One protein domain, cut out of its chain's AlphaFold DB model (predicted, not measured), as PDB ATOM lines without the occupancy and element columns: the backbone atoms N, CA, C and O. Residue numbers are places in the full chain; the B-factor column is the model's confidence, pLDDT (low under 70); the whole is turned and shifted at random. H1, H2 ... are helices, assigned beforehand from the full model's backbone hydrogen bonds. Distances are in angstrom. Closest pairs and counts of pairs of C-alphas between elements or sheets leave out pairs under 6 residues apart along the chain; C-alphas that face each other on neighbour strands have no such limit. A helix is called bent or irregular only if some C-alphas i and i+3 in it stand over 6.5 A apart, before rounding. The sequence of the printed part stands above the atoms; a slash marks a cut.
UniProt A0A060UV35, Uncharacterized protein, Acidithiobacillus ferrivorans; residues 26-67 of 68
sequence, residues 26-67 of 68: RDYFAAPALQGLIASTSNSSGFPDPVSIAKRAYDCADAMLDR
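What this domain is: This is residues 26 to 67 of the 68 residues of an uncharacterized protein of Acidithiobacillus ferrivorans (UniProt A0A060UV35). Two helices of similar length, H2 and H1, cross steeply as a skewed X, and residues 39 to 46, of which 39 and 40 belong to H1 and the rest to the loop that joins the helices, stick out beyond one end. The printed part has 42 residues with two named helices, H1 then H2, and no named strand, in the class all helix. It is only just compact, close to loose, with a radius of gyration of the C-alphas of 10.7 A and spans of 34 by 16 by 13 A.

How they stand to each other: Start at H2, residues 50 to 65, and look for H1, residues 26 to 40: they touch, closest at the C-alphas of Ala 57 and Ala 30, 4.9 A apart. Their lines stand at a steep tilt of 53 degrees, and they run opposite ways. In H2 every O i to N i+4 pair is within hydrogen-bond range; in H1, 9 of 11 are.

Where its parts are: Find C-alpha 50 at (184.752, 167.421, 119.325); from there H2 runs 22.7 A to C-alpha 65 at (170.138, 163.100, 102.508). H1 begins at C-alpha 26, (176.231, 167.078, 103.616), and runs 21.1 A. H1 is neither bent nor irregular, but only just: C-alphas 29 and 32 are 6.2 A apart.

The domain as a whole: The two C-alphas farthest apart, those of Ser 44 and Arg 67, are 34.5 A apart. The link from H1 to H2 is short, with 9 residues. The printed part has no cut, and no printed residue is under 70 in pLDDT.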
ATOM      1  N   ARG A  26     176.027 167.733 102.323       94.62
ATOM      2  CA  ARG A  26     176.231 167.078 103.616       94.62
ATOM      3  C   ARG A  26     176.748 168.059 104.668       94.62
ATOM      4  O   ARG A  26     176.189 168.113 105.757       94.62
ATOM      5  N   ASP A  27     177.757 168.861 104.334       93.44
ATOM      6  CA  ASP A  27     178.314 169.880 105.238       93.44
ATOM      7  C   ASP A  27     177.276 170.961 105.563       93.44
ATOM      8  O   ASP A  27     177.182 171.417 106.703       93.44
ATOM      9  N   TYR A  28     176.443 171.311 104.578       93.31
ATOM     10  CA  TYR A  28     175.333 172.243 104.752       93.31
ATOM     11  C   TYR A  28     174.318 171.761 105.800       93.31
ATOM     12  O   TYR A  28     173.866 172.562 106.615       93.31
ATOM     13  N   PHE A  29     173.985 170.464 105.830       94.44
ATOM     14  CA  PHE A  29     173.123 169.892 106.871       94.44
ATOM     15  C   PHE A  29     173.857 169.648 108.198       94.44
ATOM     16  O   PHE A  29     173.264 169.799 109.268       94.44
ATOM     17  N   ALA A  30     175.147 169.304 108.153       96.81
ATOM     18  CA  ALA A  30     175.935 169.018 109.348       96.81
ATOM     19  C   ALA A  30     176.184 170.275 110.196       96.81
ATOM     20  O   ALA A  30     176.131 170.199 111.420       96.81
ATOM     21  N   ALA A  31     176.411 171.441 109.581       95.19
ATOM     22  CA  ALA A  31     176.687 172.686 110.302       95.19
ATOM     23  C   ALA A  31     175.586 173.099 111.313       95.19
ATOM     24  O   ALA A  31     175.903 173.266 112.496       95.19
ATOM     25  N   PRO A  32     174.297 173.222 110.930       94.88
ATOM     26  CA  PRO A  32     173.236 173.551 111.883       94.88
ATOM     27  C   PRO A  32     172.991 172.427 112.901       94.88
ATOM     28  O   PRO A  32     172.696 172.716 114.063       94.88
ATOM     29  N   ALA A  33     173.161 171.155 112.514       96.06
ATOM     30  CA  ALA A  33     173.061 170.030 113.443       96.06
ATOM     31  C   ALA A  33     174.149 170.097 114.528       96.06
ATOM     32  O   ALA A  33     173.851 169.965 115.715       96.06
ATOM     33  N   LEU A  34     175.395 170.378 114.138       95.69
ATOM     34  CA  LEU A  34     176.520 170.579 115.049       95.69
ATOM     35  C   LEU A  34     176.239 171.725 116.026       95.69
ATOM     36  O   LEU A  34     176.429 171.565 117.230       95.69
ATOM     37  N   GLN A  35     175.734 172.857 115.531       94.31
ATOM     38  CA  GLN A  35     175.416 174.004 116.378       94.31
ATOM     39  C   GLN A  35     174.313 173.687 117.398       94.31
ATOM     40  O   GLN A  35     174.452 174.029 118.573       94.31
ATOM     41  N   GLY A  36     173.254 172.987 116.982       94.12
ATOM     42  CA  GLY A  36     172.194 172.533 117.885       94.12
ATOM     43  C   GLY A  36     172.695 171.542 118.939       94.12
ATOM     44  O   GLY A  36     172.361 171.668 120.116       94.12
ATOM     45  N   LEU A  37     173.555 170.597 118.544       92.94
ATOM     46  CA  LEU A  37     174.169 169.644 119.469       92.94
ATOM     47  C   LEU A  37     175.037 170.358 120.514       92.94
ATOM     48  O   LEU A  37     174.927 170.036 121.697       92.94
ATOM     49  N   ILE A  38     175.841 171.351 120.115       91.88
ATOM     50  CA  ILE A  38     176.669 172.141 121.042       91.88
ATOM     51  C   ILE A  38     175.772 172.931 121.998       91.88
ATOM     52  O   ILE A  38     175.973 172.882 123.210       91.88
ATOM     53  N   ALA A  39     174.740 173.599 121.482       91.44
ATOM     54  CA  ALA A  39     173.807 174.371 122.302       91.44
ATOM     55  C   ALA A  39     173.026 173.503 123.305       91.44
ATOM     56  O   ALA A  39     172.645 173.986 124.368       91.44
ATOM     57  N   SER A  40     172.801 172.223 122.988       89.12
ATOM     58  CA  SER A  40     172.145 171.276 123.898       89.12
ATOM     59  C   SER A  40     173.035 170.824 125.060       89.12
ATOM     60  O   SER A  40     172.530 170.287 126.048       89.12
ATOM     61  N   THR A  41     174.354 171.021 124.961       85.19
ATOM     62  CA  THR A  41     175.267 170.625 126.032       85.19
ATOM     63  C   THR A  41     175.258 171.635 127.171       85.19
ATOM     64  O   THR A  41     175.386 172.839 126.971       85.19
ATOM     65  N   SER A  42     175.080 171.127 128.391       76.25
ATOM     66  CA  SER A  42     175.123 171.930 129.612       76.25
ATOM     67  C   SER A  42     176.505 171.851 130.261       76.25
ATOM     68  O   SER A  42     177.165 170.811 130.193       76.25
ATOM     69  N   ASN A  43     176.914 172.904 130.973       73.44
ATOM     70  CA  ASN A  43     178.173 172.907 131.730       73.44
ATOM     71  C   ASN A  43     178.252 171.759 132.755       73.44
ATOM     72  O   ASN A  43     179.339 171.276 133.055       73.44
ATOM     73  N   SER A  44     177.107 171.288 133.254       76.25
ATOM     74  CA  SER A  44     177.012 170.189 134.223       76.25
ATOM     75  C   SER A  44     177.337 168.817 133.622       76.25
ATOM     76  O   SER A  44     177.750 167.914 134.341       76.25
ATOM     77  N   SER A  45     177.153 168.658 132.310       71.19
ATOM     78  CA  SER A  45     177.463 167.436 131.551       71.19
ATOM     79  C   SER A  45     178.889 167.419 130.979       71.19
ATOM     80  O   SER A  45     179.303 166.408 130.417       71.19
ATOM     81  N   GLY A  46     179.640 168.515 131.141       76.56
ATOM     82  CA  GLY A  46     180.940 168.717 130.504       76.56
ATOM     83  C   GLY A  46     180.828 169.080 129.019       76.56
ATOM     84  O   GLY A  46     179.777 168.922 128.393       76.56
ATOM     85  N   PHE A  47     181.925 169.590 128.453       79.44
ATOM     86  CA  PHE A  47     182.002 169.842 127.016       79.44
ATOM     87  C   PHE A  47     182.099 168.510 126.259       79.44
ATOM     88  O   PHE A  47     182.909 167.658 126.633       79.44
ATOM     89  N   PRO A  48     181.295 168.313 125.204       82.75
ATOM     90  CA  PRO A  48     181.346 167.099 124.407       82.75
ATOM     91  C   PRO A  48     182.676 167.018 123.656       82.75
ATOM     92  O   PRO A  48     183.183 168.023 123.154       82.75
ATOM     93  N   ASP A  49     183.213 165.804 123.543       91.06
ATOM     94  CA  ASP A  49     184.366 165.531 122.691       91.06
ATOM     95  C   ASP A  49     184.087 166.008 121.243       91.06
ATOM     96  O   ASP A  49     183.072 165.604 120.653       91.06
ATOM     97  N   PRO A  50     184.957 166.857 120.657       92.19
ATOM     98  CA  PRO A  50     184.752 167.421 119.325       92.19
ATOM     99  C   PRO A  50     184.564 166.369 118.225       92.19
ATOM    100  O   PRO A  50     183.777 166.576 117.301       92.19
ATOM    101  N   VAL A  51     185.246 165.224 118.323       95.06
ATOM    102  CA  VAL A  51     185.140 164.145 117.328       95.06
ATOM    103  C   VAL A  51     183.755 163.500 117.391       95.06
ATOM    104  O   VAL A  51     183.092 163.309 116.369       95.06
ATOM    105  N   SER A  52     183.281 163.219 118.600       93.44
ATOM    106  CA  SER A  52     181.986 162.588 118.851       93.44
ATOM    107  C   SER A  52     180.814 163.460 118.401       93.44
ATOM    108  O   SER A  52     179.852 162.957 117.810       93.44
ATOM    109  N   ILE A  53     180.877 164.768 118.655       94.62
ATOM    110  CA  ILE A  53     179.804 165.689 118.263       94.62
ATOM    111  C   ILE A  53     179.793 165.959 116.755       94.62
ATOM    112  O   ILE A  53     178.717 166.000 116.160       94.62
ATOM    113  N   ALA A  54     180.968 166.036 116.122       95.94
ATOM    114  CA  ALA A  54     181.074 166.113 114.671       95.94
ATOM    115  C   ALA A  54     180.466 164.869 114.012       95.94
ATOM    116  O   ALA A  54     179.654 164.994 113.097       95.94
ATOM    117  N   LYS A  55     180.775 163.669 114.526       96.88
ATOM    118  CA  LYS A  55     180.187 162.421 114.023       96.88
ATOM    119  C   LYS A  55     178.659 162.452 114.078       96.88
ATOM    120  O   LYS A  55     178.013 162.172 113.075       96.88
ATOM    121  N   ARG A  56     178.078 162.839 115.218       96.38
ATOM    122  CA  ARG A  56     176.616 162.940 115.375       96.38
ATOM    123  C   ARG A  56     175.985 163.935 114.399       96.38
ATOM    124  O   ARG A  56     174.914 163.660 113.871       96.38
ATOM    125  N   ALA A  57     176.642 165.065 114.146       97.56
ATOM    126  CA  ALA A  57     176.164 166.049 113.181       97.56
ATOM    127  C   ALA A  57     176.135 165.489 111.748       97.56
ATOM    128  O   ALA A  57     175.156 165.690 111.031       97.56
ATOM    129  N   TYR A  58     177.165 164.734 111.353       97.38
ATOM    130  CA  TYR A  58     177.194 164.050 110.059       97.38
ATOM    131  C   TYR A  58     176.184 162.902 109.969       97.38
ATOM    132  O   TYR A  58     175.546 162.765 108.931       97.38
ATOM    133  N   ASP A  59     175.964 162.148 111.049       98.00
ATOM    134  CA  ASP A  59     174.915 161.118 111.096       98.00
ATOM    135  C   ASP A  59     173.519 161.756 110.870       98.00
ATOM    136  O   ASP A  59     172.683 161.209 110.147       98.00
ATOM    137  N   CYS A  60     173.264 162.949 111.429       97.12
ATOM    138  CA  CYS A  60     172.047 163.720 111.141       97.12
ATOM    139  C   CYS A  60     171.975 164.185 109.681       97.12
ATOM    140  O   CYS A  60     170.907 164.100 109.075       97.12
ATOM    141  N   ALA A  61     173.082 164.678 109.120       97.38
ATOM    142  CA  ALA A  61     173.138 165.099 107.725       97.38
ATOM    143  C   ALA A  61     172.825 163.936 106.775       97.38
ATOM    144  O   ALA A  61     171.992 164.086 105.885       97.38
ATOM    145  N   ASP A  62     173.419 162.767 107.006       97.06
ATOM    146  CA  ASP A  62     173.198 161.568 106.194       97.06
ATOM    147  C   ASP A  62     171.721 161.141 106.231       97.06
ATOM    148  O   ASP A  62     171.113 160.914 105.185       97.06
ATOM    149  N   ALA A  63     171.080 161.186 107.405       97.19
ATOM    150  CA  ALA A  63     169.648 160.912 107.530       97.19
ATOM    151  C   ALA A  63     168.751 161.907 106.762       97.19
ATOM    152  O   ALA A  63     167.668 161.531 106.310       97.19
ATOM    153  N   MET A  64     169.164 163.172 106.612       96.12
ATOM    154  CA  MET A  64     168.443 164.157 105.790       96.12
ATOM    155  C   MET A  64     168.638 163.895 104.295       96.12
ATOM    156  O   MET A  64     167.700 164.057 103.517       96.12
ATOM    157  N   LEU A  65     169.833 163.455 103.894       94.94
ATOM    158  CA  LEU A  65     170.138 163.100 102.508       94.94
ATOM    159  C   LEU A  65     169.408 161.829 102.059       94.94
ATOM    160  O   LEU A  65     169.059 161.732 100.887       94.94
ATOM    161  N   ASP A  66     169.148 160.889 102.965       95.94
ATOM    162  CA  ASP A  66     168.373 159.674 102.673       95.94
ATOM    163  C   ASP A  66     166.864 159.933 102.540       95.94
ATOM    164  O   ASP A  66     166.128 159.116 101.992       95.94
ATOM    165  N   ARG A  67     166.380 161.066 103.064       90.88
ATOM    166  CA  ARG A  67     164.959 161.453 103.081       90.88
ATOM    167  C   ARG A  67     164.589 162.461 101.981       90.88
ATOM    168  O   ARG A  67     163.459 162.950 101.999       90.88
TER     169      ARG A  67